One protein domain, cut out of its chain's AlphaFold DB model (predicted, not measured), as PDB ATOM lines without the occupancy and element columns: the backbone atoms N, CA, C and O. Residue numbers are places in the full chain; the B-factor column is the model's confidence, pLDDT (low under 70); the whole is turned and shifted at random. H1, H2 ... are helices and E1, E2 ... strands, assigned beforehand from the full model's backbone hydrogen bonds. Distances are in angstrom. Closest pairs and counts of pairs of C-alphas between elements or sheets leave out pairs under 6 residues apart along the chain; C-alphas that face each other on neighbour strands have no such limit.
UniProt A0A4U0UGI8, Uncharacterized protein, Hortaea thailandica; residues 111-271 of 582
ATOM      1  N   GLU A 111     -13.464   5.906  51.212       48.47
ATOM      2  CA  GLU A 111     -12.413   6.906  50.900       48.47
ATOM      3  C   GLU A 111     -11.417   6.422  49.820       48.47
ATOM      4  O   GLU A 111     -10.268   6.848  49.754       48.47
ATOM      5  N   VAL A 112     -11.834   5.492  48.953       62.53
ATOM      6  CA  VAL A 112     -11.023   5.038  47.809       62.53
ATOM      7  C   VAL A 112     -11.633   5.551  46.507       62.53
ATOM      8  O   VAL A 112     -12.845   5.470  46.317       62.53
ATOM      9  N   ASP A 113     -10.803   6.020  45.571       71.81
ATOM     10  CA  ASP A 113     -11.250   6.448  44.240       71.81
ATOM     11  C   ASP A 113     -11.890   5.286  43.451       71.81
ATOM     12  O   ASP A 113     -11.217   4.458  42.829       71.81
ATOM     13  N   LEU A 114     -13.226   5.226  43.461       83.94
ATOM     14  CA  LEU A 114     -14.023   4.240  42.725       83.94
ATOM     15  C   LEU A 114     -14.030   4.552  41.217       83.94
ATOM     16  O   LEU A 114     -14.948   5.187  40.692       83.94
ATOM     17  N   LEU A 115     -13.025   4.038  40.509       85.81
ATOM     18  CA  LEU A 115     -12.827   4.178  39.061       85.81
ATOM     19  C   LEU A 115     -14.053   3.701  38.261       85.81
ATOM     20  O   LEU A 115     -14.454   2.539  38.383       85.81
ATOM     21  N   ASP A 116     -14.632   4.533  37.387       85.12
ATOM     22  CA  ASP A 116     -15.705   4.050  36.503       85.12
ATOM     23  C   ASP A 116     -15.125   3.092  35.447       85.12
ATOM     24  O   ASP A 116     -14.227   3.488  34.699       85.12
ATOM     25  N   PRO A 117     -15.597   1.837  35.339       85.88
ATOM     26  CA  PRO A 117     -15.037   0.871  34.394       85.88
ATOM     27  C   PRO A 117     -15.234   1.256  32.920       85.88
ATOM     28  O   PRO A 117     -14.576   0.668  32.062       85.88
ATOM     29  N   SER A 118     -16.118   2.206  32.610       86.00
ATOM     30  CA  SER A 118     -16.372   2.683  31.246       86.00
ATOM     31  C   SER A 118     -15.263   3.627  30.782       86.00
ATOM     32  O   SER A 118     -14.644   3.384  29.742       86.00
ATOM     33  N   ASP A 119     -14.992   4.642  31.608       86.50
ATOM     34  CA  ASP A 119     -14.208   5.831  31.258       86.50
ATOM     35  C   ASP A 119     -12.763   5.782  31.789       86.50
ATOM     36  O   ASP A 119     -11.892   6.490  31.281       86.50
ATOM     37  N   SER A 120     -12.479   4.941  32.794       87.69
ATOM     38  CA  SER A 120     -11.115   4.784  33.322       87.69
ATOM     39  C   SER A 120     -10.162   4.161  32.288       87.69
ATOM     40  O   SER A 120     -10.549   3.263  31.528       87.69
ATOM     41  N   PRO A 121      -8.886   4.601  32.250       89.75
ATOM     42  CA  PRO A 121      -7.881   3.990  31.389       89.75
ATOM     43  C   PRO A 121      -7.665   2.522  31.778       89.75
ATOM     44  O   PRO A 121      -7.794   2.144  32.942       89.75
ATOM     45  N   ARG A 122      -7.292   1.663  30.817       90.19
ATOM     46  CA  ARG A 122      -6.964   0.264  31.137       90.19
ATOM     47  C   ARG A 122      -5.767   0.212  32.086       90.19
ATOM     48  O   ARG A 122      -4.652   0.553  31.701       90.19
ATOM     49  N   HIS A 123      -6.000  -0.262  33.306       92.00
ATOM     50  CA  HIS A 123      -4.935  -0.587  34.247       92.00
ATOM     51  C   HIS A 123      -4.244  -1.896  33.848       92.00
ATOM     52  O   HIS A 123      -4.841  -2.782  33.227       92.00
ATOM     53  N   TYR A 124      -2.977  -2.030  34.235       92.50
ATOM     54  CA  TYR A 124      -2.155  -3.185  33.901       92.50
ATOM     55  C   TYR A 124      -1.474  -3.752  35.140       92.50
ATOM     56  O   TYR A 124      -0.894  -3.012  35.929       92.50
ATOM     57  N   TRP A 125      -1.490  -5.075  35.248       92.75
ATOM     58  CA  TRP A 125      -0.672  -5.828  36.187       92.75
ATOM     59  C   TRP A 125       0.601  -6.305  35.477       92.75
ATOM     60  O   TRP A 125       0.601  -6.500  34.255       92.75
ATOM     61  N   ARG A 126       1.692  -6.496  36.220       90.56
ATOM     62  CA  ARG A 126       2.938  -7.068  35.705       90.56
ATOM     63  C   ARG A 126       3.241  -8.325  36.501       90.56
ATOM     64  O   ARG A 126       3.415  -8.251  37.703       90.56
ATOM     65  N   ASP A 127       3.329  -9.455  35.810       87.44
ATOM     66  CA  ASP A 127       3.704 -10.730  36.410       87.44
ATOM     67  C   ASP A 127       5.091 -10.610  37.080       87.44
ATOM     68  O   ASP A 127       6.057 -10.319  36.365       87.44
ATOM     69  N   PRO A 128       5.225 -10.805  38.407       82.69
ATOM     70  CA  PRO A 128       6.487 -10.581  39.114       82.69
ATOM     71  C   PRO A 128       7.542 -11.653  38.804       82.69
ATOM     72  O   PRO A 128       8.731 -11.403  38.980       82.69
ATOM     73  N   LEU A 129       7.136 -12.831  38.313       82.44
ATOM     74  CA  LEU A 129       8.040 -13.938  37.989       82.44
ATOM     75  C   LEU A 129       8.508 -13.897  36.527       82.44
ATOM     76  O   LEU A 129       9.649 -14.248  36.232       82.44
ATOM     77  N   ILE A 130       7.627 -13.505  35.601       82.50
ATOM     78  CA  ILE A 130       7.895 -13.542  34.148       82.50
ATOM     79  C   ILE A 130       8.072 -12.125  33.556       82.50
ATOM     80  O   ILE A 130       8.383 -11.962  32.374       82.50
ATOM     81  N   GLY A 131       7.837 -11.074  34.348       84.94
ATOM     82  CA  GLY A 131       7.896  -9.668  33.934       84.94
ATOM     83  C   GLY A 131       6.792  -9.242  32.952       84.94
ATOM     84  O   GLY A 131       6.823  -8.110  32.460       84.94
ATOM     85  N   ILE A 132       5.841 -10.132  32.639       86.44
ATOM     86  CA  ILE A 132       4.828  -9.967  31.588       86.44
ATOM     87  C   ILE A 132       3.737  -8.993  32.038       86.44
ATOM     88  O   ILE A 132       2.970  -9.277  32.953       86.44
ATOM     89  N   LYS A 133       3.609  -7.874  31.318       90.06
ATOM     90  CA  LYS A 133       2.459  -6.966  31.419       90.06
ATOM     91  C   LYS A 133       1.180  -7.659  30.918       90.06
ATOM     92  O   LYS A 133       1.210  -8.331  29.879       90.06
ATOM     93  N   ARG A 134       0.077  -7.472  31.647       90.88
ATOM     94  CA  ARG A 134      -1.285  -7.967  31.371       90.88
ATOM     95  C   ARG A 134      -2.297  -6.869  31.676       90.88
ATOM     96  O   ARG A 134      -2.104  -6.114  32.622       90.88
ATOM     97  N   GLU A 135      -3.386  -6.791  30.921       92.88
ATOM     98  CA  GLU A 135      -4.524  -5.944  31.302       92.88
ATOM     99  C   GLU A 135      -5.187  -6.467  32.582       92.88
ATOM    100  O   GLU A 135      -5.340  -7.679  32.758       92.88
ATOM    101  N   VAL A 136      -5.634  -5.562  33.449       94.25
ATOM    102  CA  VAL A 136      -6.514  -5.895  34.575       94.25
ATOM    103  C   VAL A 136      -7.945  -6.003  34.050       94.25
ATOM    104  O   VAL A 136      -8.422  -5.134  33.323       94.25
ATOM    105  N   TRP A 137      -8.640  -7.085  34.401       94.44
ATOM    106  CA  TRP A 137     -10.034  -7.303  34.025       94.44
ATOM    107  C   TRP A 137     -10.932  -6.283  34.731       94.44
ATOM    108  O   TRP A 137     -10.918  -6.180  35.960       94.44
ATOM    109  N   ARG A 138     -11.742  -5.564  33.951       92.38
ATOM    110  CA  ARG A 138     -12.730  -4.596  34.448       92.38
ATOM    111  C   ARG A 138     -14.166  -5.123  34.306       92.38
ATOM    112  O   ARG A 138     -14.439  -5.883  33.373       92.38
ATOM    113  N   PRO A 139     -15.113  -4.702  35.166       89.31
ATOM    114  CA  PRO A 139     -16.537  -4.959  34.968       89.31
ATOM    115  C   PRO A 139     -17.000  -4.587  33.551       89.31
ATOM    116  O   PRO A 139     -16.937  -3.429  33.159       89.31
ATOM    117  N   GLY A 140     -17.466  -5.578  32.787       87.75
ATOM    118  CA  GLY A 140     -17.895  -5.408  31.392       87.75
ATOM    119  C   GLY A 140     -16.954  -6.040  30.363       87.75
ATOM    120  O   GLY A 140     -17.414  -6.378  29.272       87.75
ATOM    121  N   ASP A 141     -15.690  -6.306  30.709       87.75
ATOM    122  CA  ASP A 141     -14.853  -7.202  29.907       87.75
ATOM    123  C   ASP A 141     -15.418  -8.640  29.971       87.75
ATOM    124  O   ASP A 141     -15.952  -9.083  30.992       87.75
ATOM    125  N   GLY A 142     -15.316  -9.388  28.869       90.44
ATOM    126  CA  GLY A 142     -15.865 -10.746  28.760       90.44
ATOM    127  C   GLY A 142     -15.077 -11.829  29.513       90.44
ATOM    128  O   GLY A 142     -14.170 -11.550  30.299       90.44
ATOM    129  N   ASP A 143     -15.405 -13.094  29.220       92.75
ATOM    130  CA  ASP A 143     -14.430 -14.184  29.367       92.75
ATOM    131  C   ASP A 143     -13.222 -13.903  28.445       92.75
ATOM    132  O   ASP A 143     -13.387 -13.310  27.378       92.75
ATOM    133  N   GLY A 144     -12.022 -14.346  28.826       88.75
ATOM    134  CA  GLY A 144     -10.851 -14.338  27.943       88.75
ATOM    135  C   GLY A 144     -10.856 -15.486  26.925       88.75
ATOM    136  O   GLY A 144     -11.707 -16.379  26.961       88.75
ATOM    137  N   ASP A 145      -9.862 -15.509  26.037       87.62
ATOM    138  CA  ASP A 145      -9.756 -16.535  24.999       87.62
ATOM    139  C   ASP A 145      -8.908 -17.736  25.421       87.62
ATOM    140  O   ASP A 145      -7.701 -17.643  25.656       87.62
ATOM    141  N   LYS A 146      -9.518 -18.926  25.421       84.94
ATOM    142  CA  LYS A 146      -8.880 -20.185  25.845       84.94
ATOM    143  C   LYS A 146      -7.525 -20.472  25.178       84.94
ATOM    144  O   LYS A 146      -6.674 -21.113  25.788       84.94
ATOM    145  N   GLY A 147      -7.349 -20.079  23.916       79.44
ATOM    146  CA  GLY A 147      -6.123 -20.333  23.150       79.44
ATOM    147  C   GLY A 147      -5.021 -19.282  23.325       79.44
ATOM    148  O   GLY A 147      -3.912 -19.506  22.834       79.44
ATOM    149  N   ALA A 148      -5.331 -18.157  23.976       69.94
ATOM    150  CA  ALA A 148      -4.605 -16.899  23.810       69.94
ATOM    151  C   ALA A 148      -3.639 -16.530  24.951       69.94
ATOM    152  O   ALA A 148      -2.910 -15.556  24.829       69.94
ATOM    153  N   ASP A 149      -3.548 -17.321  26.025       67.00
ATOM    154  CA  ASP A 149      -2.343 -17.357  26.861       67.00
ATOM    155  C   ASP A 149      -2.262 -18.648  27.683       67.00
ATOM    156  O   ASP A 149      -3.134 -18.949  28.503       67.00
ATOM    157  N   TYR A 150      -1.186 -19.407  27.497       66.12
ATOM    158  CA  TYR A 150      -0.834 -20.506  28.384       66.12
ATOM    159  C   TYR A 150       0.672 -20.474  28.610       66.12
ATOM    160  O   TYR A 150       1.438 -20.624  27.662       66.12
ATOM    161  N   TYR A 151       1.080 -20.303  29.869       59.41
ATOM    162  CA  TYR A 151       2.471 -20.100  30.298       59.41
ATOM    163  C   TYR A 151       3.445 -21.200  29.818       59.41
ATOM    164  O   TYR A 151       4.648 -20.981  29.747       59.41
ATOM    165  N   GLU A 152       2.919 -22.389  29.506       63.09
ATOM    166  CA  GLU A 152       3.658 -23.585  29.085       63.09
ATOM    167  C   GLU A 152       3.640 -23.810  27.559       63.09
ATOM    168  O   GLU A 152       4.157 -24.821  27.086       63.09
ATOM    169  N   ARG A 153       3.009 -22.923  26.772       69.12
ATOM    170  CA  ARG A 153       2.926 -23.063  25.310       69.12
ATOM    171  C   ARG A 153       4.220 -22.549  24.658       69.12
ATOM    172  O   ARG A 153       4.452 -21.343  24.696       69.12
ATOM    173  N   PRO A 154       5.031 -23.402  24.002       65.00
ATOM    174  CA  PRO A 154       6.160 -22.927  23.209       65.00
ATOM    175  C   PRO A 154       5.659 -22.173  21.967       65.00
ATOM    176  O   PRO A 154       4.713 -22.611  21.307       65.00
ATOM    177  N   GLY A 155       6.299 -21.046  21.655       76.75
ATOM    178  CA  GLY A 155       5.974 -20.187  20.514       76.75
ATOM    179  C   GLY A 155       6.125 -18.699  20.836       76.75
ATOM    180  O   GLY A 155       6.504 -18.325  21.947       76.75
ATOM    181  N   GLN A 156       5.810 -17.840  19.864       76.88
ATOM    182  CA  GLN A 156       5.722 -16.397  20.092       76.88
ATOM    183  C   GLN A 156       4.619 -16.079  21.115       76.88
ATOM    184  O   GLN A 156       3.524 -16.646  21.074       76.88
ATOM    185  N   ARG A 157       4.907 -15.152  22.036       79.31
ATOM    186  CA  ARG A 157       3.924 -14.659  23.011       79.31
ATOM    187  C   ARG A 157       2.894 -13.788  22.274       79.31
ATOM    188  O   ARG A 157       3.317 -12.851  21.598       79.31
ATOM    189  N   PRO A 158       1.580 -14.025  22.419       82.25
ATOM    190  CA  PRO A 158       0.565 -13.251  21.705       82.25
ATOM    191  C   PRO A 158       0.562 -11.760  22.108       82.25
ATOM    192  O   PRO A 158       1.120 -11.412  23.161       82.25
ATOM    193  N   PRO A 159      -0.052 -10.872  21.299       82.94
ATOM    194  CA  PRO A 159      -0.218  -9.449  21.607       82.94
ATOM    195  C   PRO A 159      -0.878  -9.199  22.969       82.94
ATOM    196  O   PRO A 159      -1.660 -10.021  23.445       82.94
ATOM    197  N   LEU A 160      -0.580  -8.054  23.591       81.19
ATOM    198  CA  LEU A 160      -1.021  -7.713  24.953       81.19
ATOM    199  C   LEU A 160      -2.543  -7.842  25.146       81.19
ATOM    200  O   LEU A 160      -2.978  -8.433  26.129       81.19
ATOM    201  N   GLU A 161      -3.313  -7.360  24.172       80.81
ATOM    202  CA  GLU A 161      -4.785  -7.356  24.133       80.81
ATOM    203  C   GLU A 161      -5.408  -8.763  24.087       80.81
ATOM    204  O   GLU A 161      -6.540  -8.967  24.527       80.81
ATOM    205  N   GLN A 162      -4.669  -9.739  23.543       82.69
ATOM    206  CA  GLN A 162      -5.099 -11.135  23.414       82.69
ATOM    207  C   GLN A 162      -4.716 -11.973  24.642       82.69
ATOM    208  O   GLN A 162      -5.273 -13.052  24.855       82.69
ATOM    209  N   ARG A 163      -3.769 -11.506  25.466       86.31
ATOM    210  CA  ARG A 163      -3.327 -12.239  26.660       86.31
ATOM    211  C   ARG A 163      -4.444 -12.337  27.690       86.31
ATOM    212  O   ARG A 163      -5.301 -11.467  27.817       86.31
ATOM    213  N   TRP A 164      -4.381 -13.389  28.501       90.62
ATOM    214  CA  TRP A 164      -5.295 -13.558  29.623       90.62
ATOM    215  C   TRP A 164      -5.154 -12.382  30.591       90.62
ATOM    216  O   TRP A 164      -4.050 -12.085  31.065       90.62
ATOM    217  N   ARG A 165      -6.290 -11.734  30.867       93.38
ATOM    218  CA  ARG A 165      -6.395 -10.613  31.802       93.38
ATOM    219  C   ARG A 165      -6.166 -11.075  33.238       93.38
ATOM    220  O   ARG A 165      -6.418 -12.235  33.577       93.38
ATOM    221  N   PHE A 166      -5.718 -10.155  34.079       94.81
ATOM    222  CA  PHE A 166      -5.596 -10.351  35.516       94.81
ATOM    223  C   PHE A 166      -6.917  -9.995  36.211       94.81
ATOM    224  O   PHE A 166      -7.362  -8.852  36.141       94.81
ATOM    225  N   TYR A 167      -7.566 -10.960  36.858       95.50
ATOM    226  CA  TYR A 167      -8.837 -10.768  37.551       95.50
ATOM    227  C   TYR A 167      -8.631 -10.636  39.064       95.50
ATOM    228  O   TYR A 167      -8.264 -11.592  39.749       95.50
ATOM    229  N   GLN A 168      -8.966  -9.455  39.578       94.00
ATOM    230  CA  GLN A 168      -9.073  -9.157  41.002       94.00
ATOM    231  C   GLN A 168     -10.534  -9.337  41.453       94.00
ATOM    232  O   GLN A 168     -11.446  -8.759  40.858       94.00
ATOM    233  N   LEU A 169     -10.792 -10.096  42.525       90.75
ATOM    234  CA  LEU A 169     -12.143 -10.200  43.109       90.75
ATOM    235  C   LEU A 169     -12.662  -8.826  43.605       90.75
ATOM    236  O   LEU A 169     -12.049  -8.266  44.516       90.75
ATOM    237  N   PRO A 170     -13.802  -8.293  43.124       85.56
ATOM    238  CA  PRO A 170     -14.386  -7.081  43.703       85.56
ATOM    239  C   PRO A 170     -14.688  -7.270  45.194       85.56
ATOM    240  O   PRO A 170     -15.261  -8.295  45.577       85.56
ATOM    241  N   SER A 171     -14.324  -6.290  46.024       77.00
ATOM    242  CA  SER A 171     -14.627  -6.302  47.459       77.00
ATOM    243  C   SER A 171     -16.120  -6.444  47.747       77.00
ATOM    244  O   SER A 171     -16.964  -6.149  46.894       77.00
ATOM    245  N   GLY A 172     -16.456  -6.956  48.936       70.19
ATOM    246  CA  GLY A 172     -17.834  -7.148  49.402       70.19
ATOM    247  C   GLY A 172     -18.717  -8.018  48.492       70.19
ATOM    248  O   GLY A 172     -19.945  -7.876  48.505       70.19
ATOM    249  N   ARG A 173     -18.136  -8.839  47.605       72.12
ATOM    250  CA  ARG A 173     -18.881  -9.736  46.708       72.12
ATOM    251  C   ARG A 173     -19.225 -11.028  47.454       72.12
ATOM    252  O   ARG A 173     -18.442 -11.512  48.260       72.12
ATOM    253  N   LYS A 174     -20.403 -11.598  47.178       80.50
ATOM    254  CA  LYS A 174     -20.791 -12.910  47.724       80.50
ATOM    255  C   LYS A 174     -19.794 -13.991  47.267       80.50
ATOM    256  O   LYS A 174     -19.368 -13.900  46.108       80.50
ATOM    257  N   PRO A 175     -19.513 -15.013  48.102       86.81
ATOM    258  CA  PRO A 175     -18.649 -16.132  47.738       86.81
ATOM    259  C   PRO A 175     -18.995 -16.732  46.378       86.81
ATOM    260  O   PRO A 175     -20.162 -16.724  45.950       86.81
ATOM    261  N   PHE A 176     -17.984 -17.235  45.674       91.69
ATOM    262  CA  PHE A 176     -18.209 -17.780  44.339       91.69
ATOM    263  C   PHE A 176     -19.117 -19.010  44.373       91.69
ATOM    264  O   PHE A 176     -19.129 -19.812  45.306       91.69
ATOM    265  N   SER A 177     -19.907 -19.160  43.316       90.50
ATOM    266  CA  SER A 177     -20.871 -20.245  43.179       90.50
ATOM    267  C   SER A 177     -21.058 -20.599  41.711       90.50
ATOM    268  O   SER A 177     -20.631 -19.878  40.811       90.50
ATOM    269  N   ARG A 178     -21.754 -21.702  41.438       89.81
ATOM    270  CA  ARG A 178     -22.032 -22.136  40.063       89.81
ATOM    271  C   ARG A 178     -22.859 -21.130  39.236       89.81
ATOM    272  O   ARG A 178     -22.850 -21.220  38.012       89.81
ATOM    273  N   THR A 179     -23.561 -20.190  39.874       88.69
ATOM    274  CA  THR A 179     -24.306 -19.104  39.205       88.69
ATOM    275  C   THR A 179     -23.544 -17.777  39.180       88.69
ATOM    276  O   THR A 179     -23.700 -17.013  38.233       88.69
ATOM    277  N   ASN A 180     -22.698 -17.516  40.180       90.69
ATOM    278  CA  ASN A 180     -21.786 -16.374  40.253       90.69
ATOM    279  C   ASN A 180     -20.343 -16.896  40.174       90.69
ATOM    280  O   ASN A 180     -19.657 -16.996  41.190       90.69
ATOM    281  N   MET A 181     -19.910 -17.277  38.971       92.94
ATOM    282  CA  MET A 181     -18.519 -17.652  38.692       92.94
ATOM    283  C   MET A 181     -17.698 -16.396  38.335       92.94
ATOM    284  O   MET A 181     -18.275 -15.436  37.810       92.94
ATOM    285  N   PRO A 182     -16.370 -16.382  38.559       94.25
ATOM    286  CA  PRO A 182     -15.506 -15.385  37.933       94.25
ATOM    287  C   PRO A 182     -15.492 -15.536  36.395       94.25
ATOM    288  O   PRO A 182     -15.916 -16.580  35.877       94.25
ATOM    289  N   PRO A 183     -14.988 -14.525  35.659       95.06
ATOM    290  CA  PRO A 183     -14.705 -14.639  34.227       95.06
ATOM    291  C   PRO A 183     -13.811 -15.848  33.954       95.06
ATOM    292  O   PRO A 183     -12.974 -16.200  34.782       95.06
ATOM    293  N   LYS A 184     -13.984 -16.509  32.813       95.50
ATOM    294  CA  LYS A 184     -13.165 -17.663  32.406       95.50
ATOM    295  C   LYS A 184     -11.937 -17.174  31.647       95.50
ATOM    296  O   LYS A 184     -11.976 -16.107  31.046       95.50
ATOM    297  N   TYR A 185     -10.889 -17.991  31.618       93.50
ATOM    298  CA  TYR A 185      -9.672 -17.753  30.839       93.50
ATOM    299  C   TYR A 185      -8.993 -16.417  31.205       93.50
ATOM    300  O   TYR A 185      -8.607 -15.613  30.362       93.50
ATOM    301  N   VAL A 186      -8.883 -16.202  32.517       94.56
ATOM    302  CA  VAL A 186      -8.173 -15.109  33.197       94.56
ATOM    303  C   VAL A 186      -7.236 -15.720  34.240       94.56
ATOM    304  O   VAL A 186      -7.431 -16.875  34.632       94.56
ATOM    305  N   MET A 187      -6.235 -14.968  34.693       94.12
ATOM    306  CA  MET A 187      -5.478 -15.298  35.909       94.12
ATOM    307  C   MET A 187      -6.205 -14.719  37.126       94.12
ATOM    308  O   MET A 187      -6.764 -13.628  37.025       94.12
ATOM    309  N   LEU A 188      -6.219 -15.428  38.254       96.06
ATOM    310  CA  LEU A 188      -6.900 -14.991  39.479       96.06
ATOM    311  C   LEU A 188      -5.907 -14.375  40.480       96.06
ATOM    312  O   LEU A 188      -4.807 -14.907  40.636       96.06
ATOM    313  N   ASP A 189      -6.305 -13.317  41.200       96.06
ATOM    314  CA  ASP A 189      -5.606 -12.887  42.426       96.06
ATOM    315  C   ASP A 189      -5.723 -13.948  43.535       96.06
ATOM    316  O   ASP A 189      -6.658 -14.751  43.518       96.06
ATOM    317  N   ASP A 190      -4.790 -13.996  44.492       96.50
ATOM    318  CA  ASP A 190      -4.758 -15.030  45.546       96.50
ATOM    319  C   ASP A 190      -6.094 -15.137  46.300       96.50
ATOM    320  O   ASP A 190      -6.589 -16.244  46.542       96.50
ATOM    321  N   ARG A 191      -6.740 -13.997  46.574       95.56
ATOM    322  CA  ARG A 191      -8.090 -13.931  47.149       95.56
ATOM    323  C   ARG A 191      -9.161 -14.569  46.251       95.56
ATOM    324  O   ARG A 191      -9.961 -15.363  46.748       95.56
ATOM    325  N   ALA A 192      -9.185 -14.282  44.947       96.38
ATOM    326  CA  ALA A 192     -10.092 -14.951  44.011       96.38
ATOM    327  C   ALA A 192      -9.772 -16.445  43.840       96.38
ATOM    328  O   ALA A 192     -10.694 -17.256  43.736       96.38
ATOM    329  N   ALA A 193      -8.492 -16.823  43.816       97.06
ATOM    330  CA  ALA A 193      -8.050 -18.206  43.682       97.06
ATOM    331  C   ALA A 193      -8.479 -19.049  44.893       97.06
ATOM    332  O   ALA A 193      -8.992 -20.154  44.705       97.06
ATOM    333  N   TYR A 194      -8.355 -18.508  46.110       96.69
ATOM    334  CA  TYR A 194      -8.893 -19.104  47.334       96.69
ATOM    335  C   TYR A 194     -10.421 -19.271  47.261       96.69
ATOM    336  O   TYR A 194     -10.920 -20.390  47.374       96.69
ATOM    337  N   GLU A 195     -11.165 -18.198  46.982       96.06
ATOM    338  CA  GLU A 195     -12.634 -18.233  46.869       96.06
ATOM    339  C   GLU A 195     -13.116 -19.259  45.825       96.06
ATOM    340  O   GLU A 195     -14.010 -20.063  46.095       96.06
ATOM    341  N   VAL A 196     -12.481 -19.326  44.647       96.75
ATOM    342  CA  VAL A 196     -12.792 -20.355  43.638       96.75
ATOM    343  C   VAL A 196     -12.440 -21.753  44.152       96.75
ATOM    344  O   VAL A 196     -13.207 -22.693  43.926       96.75
ATOM    345  N   LEU A 197     -11.321 -21.914  44.864       96.12
ATOM    346  CA  LEU A 197     -10.896 -23.203  45.402       96.12
ATOM    347  C   LEU A 197     -11.810 -23.715  46.528       96.12
ATOM    348  O   LEU A 197     -11.870 -24.931  46.703       96.12
ATOM    349  N   PHE A 198     -12.534 -22.864  47.254       94.88
ATOM    350  CA  PHE A 198     -13.460 -23.296  48.318       94.88
ATOM    351  C   PHE A 198     -14.955 -23.196  47.943       94.88
ATOM    352  O   PHE A 198     -15.800 -23.718  48.667       94.88
ATOM    353  N   SER A 199     -15.276 -22.645  46.768       94.94
ATOM    354  CA  SER A 199     -16.630 -22.592  46.194       94.94
ATOM    355  C   SER A 199     -17.266 -23.949  45.824       94.94
ATOM    356  O   SER A 199     -16.589 -24.955  45.602       94.94
ATOM    357  N   ASP A 200     -18.589 -23.933  45.601       94.94
ATOM    358  CA  ASP A 200     -19.388 -25.010  44.971       94.94
ATOM    359  C   ASP A 200     -19.163 -25.127  43.436       94.94
ATOM    360  O   ASP A 200     -20.025 -25.564  42.671       94.94
ATOM    361  N   ILE A 201     -18.005 -24.700  42.920       95.94
ATOM    362  CA  ILE A 201     -17.662 -24.888  41.505       95.94
ATOM    363  C   ILE A 201     -17.019 -26.280  41.337       95.94
ATOM    364  O   ILE A 201     -15.981 -26.561  41.942       95.94
ATOM    365  N   PRO A 202     -17.574 -27.179  40.496       95.56
ATOM    366  CA  PRO A 202     -17.052 -28.537  40.351       95.56
ATOM    367  C   PRO A 202     -15.562 -28.587  39.982       95.56
ATOM    368  O   PRO A 202     -15.142 -28.023  38.971       95.56
ATOM    369  N   ARG A 203     -14.768 -29.354  40.745       95.38
ATOM    370  CA  ARG A 203     -13.299 -29.496  40.594       95.38
ATOM    371  C   ARG A 203     -12.829 -29.767  39.161       95.38
ATOM    372  O   ARG A 203     -11.795 -29.261  38.749       95.38
ATOM    373  N   ALA A 204     -13.611 -30.512  38.379       95.00
ATOM    374  CA  ALA A 204     -13.320 -30.829  36.977       95.00
ATOM    375  C   ALA A 204     -13.581 -29.666  35.986       95.00
ATOM    376  O   ALA A 204     -13.493 -29.871  34.771       95.00
ATOM    377  N   ILE A 205     -13.954 -28.478  36.475       95.81
ATOM    378  CA  ILE A 205     -14.157 -27.237  35.711       95.81
ATOM    379  C   ILE A 205     -13.033 -26.231  36.004       95.81
ATOM    380  O   ILE A 205     -12.572 -25.578  35.073       95.81
ATOM    381  N   LEU A 206     -12.529 -26.174  37.243       95.81
ATOM    382  CA  LEU A 206     -11.433 -25.288  37.669       95.81
ATOM    383  C   LEU A 206     -10.251 -25.244  36.670       95.81
ATOM    384  O   LEU A 206     -10.023 -24.185  36.087       95.81
ATOM    385  N   PRO A 207      -9.570 -26.364  36.342       94.12
ATOM    386  CA  PRO A 207      -8.434 -26.367  35.411       94.12
ATOM    387  C   PRO A 207      -8.835 -26.273  33.931       94.12
ATOM    388  O   PRO A 207      -7.983 -26.401  33.055       94.12
ATOM    389  N   LYS A 208     -10.127 -26.100  33.622       93.25
ATOM    390  CA  LYS A 208     -10.599 -25.777  32.268       93.25
ATOM    391  C   LYS A 208     -10.812 -24.282  32.083       93.25
ATOM    392  O   LYS A 208     -10.710 -23.839  30.951       93.25
ATOM    393  N   HIS A 209     -11.149 -23.547  33.144       95.19
ATOM    394  CA  HIS A 209     -11.427 -22.109  33.083       95.19
ATOM    395  C   HIS A 209     -10.259 -21.262  33.608       95.19
ATOM    396  O   HIS A 209      -9.991 -20.219  33.030       95.19
ATOM    397  N   TRP A 210      -9.538 -21.716  34.637       95.12
ATOM    398  CA  TRP A 210      -8.403 -21.002  35.243       95.12
ATOM    399  C   TRP A 210      -7.199 -21.942  35.304       95.12
ATOM    400  O   TRP A 210      -6.838 -22.495  36.343       95.12
ATOM    401  N   SER A 211      -6.636 -22.230  34.129       92.38
ATOM    402  CA  SER A 211      -5.609 -23.264  33.956       92.38
ATOM    403  C   SER A 211      -4.181 -22.810  34.286       92.38
ATOM    404  O   SER A 211      -3.289 -23.657  34.299       92.38
ATOM    405  N   HIS A 212      -3.964 -21.518  34.580       90.19
ATOM    406  CA  HIS A 212      -2.747 -21.022  35.249       90.19
ATOM    407  C   HIS A 212      -2.814 -21.247  36.766       90.19
ATOM    408  O   HIS A 212      -1.793 -21.545  37.376       90.19
ATOM    409  N   ASP A 213      -4.008 -21.180  37.365       94.00
ATOM    410  CA  ASP A 213      -4.208 -21.292  38.817       94.00
ATOM    411  C   ASP A 213      -4.384 -22.743  39.294       94.00
ATOM    412  O   ASP A 213      -3.748 -23.175  40.262       94.00
ATOM    413  N   PHE A 214      -5.186 -23.539  38.572       94.62
ATOM    414  CA  PHE A 214      -5.522 -24.914  38.958       94.62
ATOM    415  C   PHE A 214      -4.919 -25.988  38.043       94.62
ATOM    416  O   PHE A 214      -4.861 -25.864  36.816       94.62
ATOM    417  N   GLY A 215      -4.484 -27.088  38.660       91.69
ATOM    418  CA  GLY A 215      -3.984 -28.288  37.987       91.69
ATOM    419  C   GLY A 215      -5.112 -29.273  37.674       91.69
ATOM    420  O   GLY A 215      -6.216 -29.152  38.202       91.69
ATOM    421  N   GLY A 216      -4.844 -30.290  36.847       88.38
ATOM    422  CA  GLY A 216      -5.868 -31.203  36.302       88.38
ATOM    423  C   GLY A 216      -6.774 -31.929  37.316       88.38
ATOM    424  O   GLY A 216      -7.837 -32.412  36.937       88.38
ATOM    425  N   SER A 217      -6.395 -31.975  38.597       89.88
ATOM    426  CA  SER A 217      -7.189 -32.508  39.716       89.88
ATOM    427  C   SER A 217      -8.155 -31.499  40.368       89.88
ATOM    428  O   SER A 217      -8.893 -31.872  41.277       89.88
ATOM    429  N   GLY A 218      -8.154 -30.227  39.953       91.94
ATOM    430  CA  GLY A 218      -8.912 -29.151  40.611       91.94
ATOM    431  C   GLY A 218      -8.309 -28.675  41.942       91.94
ATOM    432  O   GLY A 218      -9.026 -28.093  42.759       91.94
ATOM    433  N   ARG A 219      -7.015 -28.948  42.160       94.25
ATOM    434  CA  ARG A 219      -6.168 -28.357  43.214       94.25
ATOM    435  C   ARG A 219      -5.384 -27.159  42.671       94.25
ATOM    436  O   ARG A 219      -5.177 -27.066  41.460       94.25
ATOM    437  N   ILE A 220      -4.914 -26.294  43.571       94.62
ATOM    438  CA  ILE A 220      -3.943 -25.236  43.254       94.62
ATOM    439  C   ILE A 220      -2.644 -25.847  42.692       94.62
ATOM    440  O   ILE A 220      -2.307 -27.003  42.983       94.62
ATOM    441  N   ARG A 221      -1.934 -25.101  41.844       92.19
ATOM    442  CA  ARG A 221      -0.684 -25.552  41.208       92.19
ATOM    443  C   ARG A 221       0.527 -25.250  42.086       92.19
ATOM    444  O   ARG A 221       0.642 -24.158  42.617       92.19
ATOM    445  N   SER A 222       1.475 -26.187  42.146       89.19
ATOM    446  CA  SER A 222       2.728 -26.041  42.913       89.19
ATOM    447  C   SER A 222       3.640 -24.910  42.434       89.19
ATOM    448  O   SER A 222       4.490 -24.459  43.183       89.19
ATOM    449  N   ARG A 223       3.480 -24.474  41.180       87.12
ATOM    450  CA  ARG A 223       4.233 -23.373  40.561       87.12
ATOM    451  C   ARG A 223       3.349 -22.152  40.272       87.12
ATOM    452  O   ARG A 223       3.635 -21.415  39.335       87.12
ATOM    453  N   ARG A 224       2.236 -21.974  40.996       91.38
ATOM    454  CA  ARG A 224       1.429 -20.750  40.885       91.38
ATOM    455  C   ARG A 224       2.166 -19.625  41.635       91.38
ATOM    456  O   ARG A 224       2.360 -19.786  42.839       91.38
ATOM    457  N   PRO A 225       2.575 -18.519  40.986       91.31
ATOM    458  CA  PRO A 225       3.098 -17.363  41.713       91.31
ATOM    459  C   PRO A 225       2.009 -16.783  42.627       91.31
ATOM    460  O   PRO A 225       0.822 -16.942  42.346       91.31
ATOM    461  N   HIS A 226       2.408 -16.123  43.709       93.88
ATOM    462  CA  HIS A 226       1.485 -15.329  44.522       93.88
ATOM    463  C   HIS A 226       1.208 -14.010  43.793       93.88
ATOM    464  O   HIS A 226       2.141 -13.392  43.275       93.88
ATOM    465  N   THR A 227      -0.060 -13.619  43.671       94.06
ATOM    466  CA  THR A 227      -0.487 -12.523  42.787       94.06
ATOM    467  C   THR A 227      -1.610 -11.690  43.399       94.06
ATOM    468  O   THR A 227      -2.562 -12.219  43.985       94.06
ATOM    469  N   GLY A 228      -1.548 -10.369  43.224       94.06
ATOM    470  CA  GLY A 228      -2.580  -9.467  43.733       94.06
ATOM    471  C   GLY A 228      -2.744  -9.518  45.255       94.06
ATOM    472  O   GLY A 228      -1.770  -9.644  45.989       94.06
ATOM    473  N   ARG A 229      -3.980  -9.442  45.765       93.75
ATOM    474  CA  ARG A 229      -4.225  -9.478  47.220       93.75
ATOM    475  C   ARG A 229      -4.258 -10.906  47.753       93.75
ATOM    476  O   ARG A 229      -4.958 -11.756  47.200       93.75
ATOM    477  N   GLY A 230      -3.637 -11.113  48.911       94.31
ATOM    478  CA  GLY A 230      -3.771 -12.342  49.685       94.31
ATOM    479  C   GLY A 230      -5.189 -12.616  50.197       94.31
ATOM    480  O   GLY A 230      -6.009 -11.712  50.393       94.31
ATOM    481  N   ALA A 231      -5.469 -13.890  50.463       95.31
ATOM    482  CA  ALA A 231      -6.648 -14.338  51.193       95.31
ATOM    483  C   ALA A 231      -6.336 -14.346  52.700       95.31
ATOM    484  O   ALA A 231      -5.988 -15.383  53.266       95.31
ATOM    485  N   ILE A 232      -6.421 -13.176  53.337       93.50
ATOM    486  CA  ILE A 232      -6.217 -13.017  54.786       93.50
ATOM    487  C   ILE A 232      -7.256 -13.861  55.543       93.50
ATOM    488  O   ILE A 232      -8.455 -13.715  55.309       93.50
ATOM    489  N   SER A 233      -6.780 -14.723  56.441       93.00
ATOM    490  CA  SER A 233      -7.585 -15.553  57.344       93.00
ATOM    491  C   SER A 233      -7.769 -14.868  58.700       93.00
ATOM    492  O   SER A 233      -8.890 -14.715  59.175       93.00
ATOM    493  N   ASN A 234      -6.661 -14.407  59.285       92.06
ATOM    494  CA  ASN A 234      -6.578 -13.772  60.595       92.06
ATOM    495  C   ASN A 234      -5.753 -12.488  60.466       92.06
ATOM    496  O   ASN A 234      -4.527 -12.544  60.435       92.06
ATOM    497  N   ALA A 235      -6.403 -11.321  60.416       91.94
ATOM    498  CA  ALA A 235      -5.706 -10.042  60.222       91.94
ATOM    499  C   ALA A 235      -4.654  -9.732  61.310       91.94
ATOM    500  O   ALA A 235      -3.668  -9.060  61.020       91.94
ATOM    501  N   LEU A 236      -4.860 -10.255  62.527       93.69
ATOM    502  CA  LEU A 236      -3.997 -10.078  63.703       93.69
ATOM    503  C   LEU A 236      -2.833 -11.085  63.794       93.69
ATOM    504  O   LEU A 236      -1.983 -10.947  64.670       93.69
ATOM    505  N   ALA A 237      -2.794 -12.118  62.945       91.81
ATOM    506  CA  ALA A 237      -1.709 -13.097  62.965       91.81
ATOM    507  C   ALA A 237      -0.480 -12.587  62.191       91.81
ATOM    508  O   ALA A 237      -0.599 -11.837  61.221       91.81
ATOM    509  N   SER A 238       0.707 -13.015  62.625       92.19
ATOM    510  CA  SER A 238       1.986 -12.680  61.989       92.19
ATOM    511  C   SER A 238       2.465 -13.810  61.069       92.19
ATOM    512  O   SER A 238       2.124 -14.975  61.276       92.19
ATOM    513  N   GLY A 239       3.268 -13.468  60.059       92.25
ATOM    514  CA  GLY A 239       3.804 -14.425  59.086       92.25
ATOM    515  C   GLY A 239       2.728 -15.128  58.246       92.25
ATOM    516  O   GLY A 239       1.684 -14.554  57.934       92.25
ATOM    517  N   ASP A 240       2.997 -16.378  57.871       91.75
ATOM    518  CA  ASP A 240       2.159 -17.168  56.959       91.75
ATOM    519  C   ASP A 240       0.756 -17.483  57.511       91.75
ATOM    520  O   ASP A 240      -0.209 -17.549  56.747       91.75
ATOM    521  N   ASP A 241       0.612 -17.629  58.835       92.38
ATOM    522  CA  ASP A 241      -0.668 -17.951  59.492       92.38
ATOM    523  C   ASP A 241      -1.688 -16.789  59.445       92.38
ATOM    524  O   ASP A 241      -2.868 -16.977  59.764       92.38
ATOM    525  N   LYS A 242      -1.266 -15.605  58.969       95.50
ATOM    526  CA  LYS A 242      -2.139 -14.493  58.545       95.50
ATOM    527  C   LYS A 242      -3.037 -14.859  57.362       95.50
ATOM    528  O   LYS A 242      -4.081 -14.230  57.167       95.50
ATOM    529  N   TYR A 243      -2.641 -15.843  56.558       96.69
ATOM    530  CA  TYR A 243      -3.294 -16.193  55.300       96.69
ATOM    531  C   TYR A 243      -3.987 -17.554  55.366       96.69
ATOM    532  O   TYR A 243      -3.619 -18.460  56.117       96.69
ATOM    533  N   HIS A 244      -5.010 -17.733  54.536       96.19
ATOM    534  CA  HIS A 244      -5.542 -19.058  54.259       96.19
ATOM    535  C   HIS A 244      -4.509 -19.906  53.508       96.19
ATOM    536  O   HIS A 244      -3.697 -19.385  52.743       96.19
ATOM    537  N   PHE A 245      -4.583 -21.232  53.664       95.81
ATOM    538  CA  PHE A 245      -3.707 -22.165  52.956       95.81
ATOM    539  C   PHE A 245      -4.451 -23.332  52.295       95.81
ATOM    540  O   PHE A 245      -5.599 -23.642  52.622       95.81
ATOM    541  N   SER A 246      -3.789 -24.009  51.354       95.06
ATOM    542  CA  SER A 246      -4.269 -25.263  50.759       95.06
ATOM    543  C   SER A 246      -3.131 -26.233  50.442       95.06
ATOM    544  O   SER A 246      -2.024 -25.820  50.111       95.06
ATOM    545  N   ASN A 247      -3.402 -27.538  50.507       93.06
ATOM    546  CA  ASN A 247      -2.375 -28.569  50.336       93.06
ATOM    547  C   ASN A 247      -2.082 -28.848  48.850       93.06
ATOM    548  O   ASN A 247      -2.959 -29.259  48.077       93.06
ATOM    549  N   ILE A 248      -0.816 -28.692  48.475       90.19
ATOM    550  CA  ILE A 248      -0.263 -28.871  47.135       90.19
ATOM    551  C   ILE A 248       0.067 -30.348  46.866       90.19
ATOM    552  O   ILE A 248       0.638 -31.061  47.693       90.19
ATOM    553  N   GLY A 249      -0.230 -30.799  45.642       76.44
ATOM    554  CA  GLY A 249       0.360 -32.014  45.072       76.44
ATOM    555  C   GLY A 249       0.111 -33.286  45.890       76.44
ATOM    556  O   GLY A 249      -1.030 -33.580  46.246       76.44
ATOM    557  N   LEU A 250       1.178 -34.054  46.133       72.25
ATOM    558  CA  LEU A 250       1.179 -35.302  46.918       72.25
ATOM    559  C   LEU A 250       2.044 -35.225  48.192       72.25
ATOM    560  O   LEU A 250       2.030 -36.164  48.979       72.25
ATOM    561  N   LYS A 251       2.808 -34.140  48.388       79.81
ATOM    562  CA  LYS A 251       3.792 -34.007  49.479       79.81
ATOM    563  C   LYS A 251       3.234 -33.371  50.762       79.81
ATOM    564  O   LYS A 251       3.983 -33.220  51.716       79.81
ATOM    565  N   ASN A 252       1.952 -32.990  50.785       83.50
ATOM    566  CA  ASN A 252       1.318 -32.196  51.855       83.50
ATOM    567  C   ASN A 252       1.991 -30.832  52.123       83.50
ATOM    568  O   ASN A 252       1.802 -30.231  53.174       83.50
ATOM    569  N   GLU A 253       2.738 -30.338  51.139       91.31
ATOM    570  CA  GLU A 253       3.273 -28.981  51.054       91.31
ATOM    571  C   GLU A 253       2.111 -27.970  51.063       91.31
ATOM    572  O   GLU A 253       1.090 -28.205  50.411       91.31
ATOM    573  N   LYS A 254       2.221 -26.875  51.822       94.75
ATOM    574  CA  LYS A 254       1.170 -25.849  51.912       94.75
ATOM    575  C   LYS A 254       1.411 -24.744  50.885       94.75
ATOM    576  O   LYS A 254       2.518 -24.233  50.778       94.75
ATOM    577  N   TYR A 255       0.354 -24.331  50.196       95.69
ATOM    578  CA  TYR A 255       0.278 -23.045  49.514       95.69
ATOM    579  C   TYR A 255      -0.401 -22.054  50.448       95.69
ATOM    580  O   TYR A 255      -1.577 -22.259  50.749       95.69
ATOM    581  N   TYR A 256       0.296 -21.015  50.897       96.69
ATOM    582  CA  TYR A 256      -0.335 -19.879  51.569       96.69
ATOM    583  C   TYR A 256      -0.804 -18.878  50.512       96.69
ATOM    584  O   TYR A 256      -0.078 -18.581  49.569       96.69
ATOM    585  N   PHE A 257      -2.026 -18.373  50.639       97.00
ATOM    586  CA  PHE A 257      -2.574 -17.363  49.733       97.00
ATOM    587  C   PHE A 257      -2.144 -15.965  50.196       97.00
ATOM    588  O   PHE A 257      -2.983 -15.155  50.590       97.00
ATOM    589  N   SER A 258      -0.835 -15.708  50.216       95.69
ATOM    590  CA  SER A 258      -0.238 -14.445  50.674       95.69
ATOM    591  C   SER A 258      -0.508 -13.269  49.737       95.69
ATOM    592  O   SER A 258      -0.603 -12.131  50.196       95.69
ATOM    593  N   GLY A 259      -0.681 -13.535  48.440       94.88
ATOM    594  CA  GLY A 259      -0.668 -12.496  47.416       94.88
ATOM    595  C   GLY A 259       0.722 -11.895  47.194       94.88
ATOM    596  O   GLY A 259       1.747 -12.410  47.638       94.88
ATOM    597  N   GLU A 260       0.736 -10.802  46.454       93.44
ATOM    598  CA  GLU A 260       1.917 -10.070  46.025       93.44
ATOM    599  C   GLU A 260       2.232  -8.932  47.005       93.44
ATOM    600  O   GLU A 260       1.348  -8.184  47.434       93.44
ATOM    601  N   HIS A 261       3.506  -8.804  47.378       88.75
ATOM    602  CA  HIS A 261       3.955  -7.768  48.303       88.75
ATOM    603  C   HIS A 261       3.712  -6.372  47.712       88.75
ATOM    604  O   HIS A 261       4.010  -6.124  46.547       88.75
ATOM    605  N   ASN A 262       3.187  -5.459  48.533       87.19
ATOM    606  CA  ASN A 262       2.879  -4.070  48.174       87.19
ATOM    607  C   ASN A 262       1.878  -3.912  47.004       87.19
ATOM    608  O   ASN A 262       1.863  -2.883  46.333       87.19
ATOM    609  N   TYR A 263       1.021  -4.911  46.757       89.88
ATOM    610  CA  TYR A 263      -0.002  -4.827  45.715       89.88
ATOM    611  C   TYR A 263      -1.148  -3.863  46.078       89.88
ATOM    612  O   TYR A 263      -2.035  -4.199  46.868       89.88
ATOM    613  N   THR A 264      -1.177  -2.693  45.438       90.19
ATOM    614  CA  THR A 264      -2.303  -1.748  45.513       90.19
ATOM    615  C   THR A 264      -3.505  -2.266  44.708       90.19
ATOM    616  O   THR A 264      -3.382  -2.478  43.497       90.19
ATOM    617  N   PRO A 265      -4.683  -2.467  45.327       90.00
ATOM    618  CA  PRO A 265      -5.845  -3.017  44.641       90.00
ATOM    619  C   PRO A 265      -6.587  -1.976  43.801       90.00
ATOM    620  O   PRO A 265      -6.879  -0.874  44.254       90.00
ATOM    621  N   ILE A 266      -6.981  -2.364  42.590       89.69
ATOM    622  CA  ILE A 266      -7.730  -1.503  41.666       89.69
ATOM    623  C   ILE A 266      -9.227  -1.692  41.934       89.69
ATOM    624  O   ILE A 266      -9.762  -2.789  41.745       89.69
ATOM    625  N   LEU A 267      -9.912  -0.648  42.406       87.81
ATOM    626  CA  LEU A 267     -11.336  -0.703  42.746       87.81
ATOM    627  C   LEU A 267     -12.191  -0.028  41.671       87.81
ATOM    628  O   LEU A 267     -12.359   1.185  41.642       87.81
ATOM    629  N   TYR A 268     -12.786  -0.841  40.797       86.12
ATOM    630  CA  TYR A 268     -13.799  -0.357  39.862       86.12
ATOM    631  C   TYR A 268     -15.143  -0.146  40.559       86.12
ATOM    632  O   TYR A 268     -15.642  -1.037  41.262       86.12
ATOM    633  N   ARG A 269     -15.782   0.991  40.276       81.44
ATOM    634  CA  ARG A 269     -17.155   1.288  40.672       81.44
ATOM    635  C   ARG A 269     -18.073   0.147  40.241       81.44
ATOM    636  O   ARG A 269     -18.100  -0.270  39.081       81.44
ATOM    637  N   ARG A 270     -18.882  -0.348  41.180       70.75
ATOM    638  CA  ARG A 270     -19.962  -1.285  40.862       70.75
ATOM    639  C   ARG A 270     -20.999  -0.560  40.007       70.75
ATOM    640  O   ARG A 270     -21.843   0.147  40.551       70.75
ATOM    641  N   LEU A 271     -20.963  -0.776  38.691       63.56
ATOM    642  CA  LEU A 271     -22.087  -0.440  37.817       63.56
ATOM    643  C   LEU A 271     -23.361  -1.034  38.443       63.56
ATOM    644  O   LEU A 271     -23.396  -2.250  38.681       63.56
TER     645      LEU A 271
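This is residues 111 to 271 of the 582 residues of an uncharacterized protein of Hortaea thailandica (UniProt A0A4U0UGI8). A compact body with little regular structure, mostly loops, has helix H1 nearest its middle and strand hairpins E1-E2 and E3-E4 far apart. The 161 printed residues hold two antiparallel strands, three named helices and two antiparallel strands, class mixed, with only 31 residues in them. The radius of gyration of the C-alphas is 15.4 A, the spans 45 by 44 by 33 A.

E1, residues 124 to 126, begins at C-alpha (-2.155, -3.185, 33.901); E2 is 133 to 135. H1 is residues 190 to 198, 12.3 A long, H2 206 to 209, H3 239 to 242. E3 is 245 to 248, E4 253 to 256, ending at (-0.335, -19.879, 51.569).

Within hydrogen-bond range are N 125 and O 134 in hairpin E1 and E2, and N 246 and O 255 in hairpin E3 and E4, each 2.9 A. H1, with every O i to N i+4 pair within range, is close to but not clearly touching H2, closest C-alphas Val 196 and Leu 206, 7.9 A.

The printed part has no cut; links E2 to H1 and H2 to H3 are long. pLDDT is under 70 at residues 111 to 112, 148 to 154 and 271.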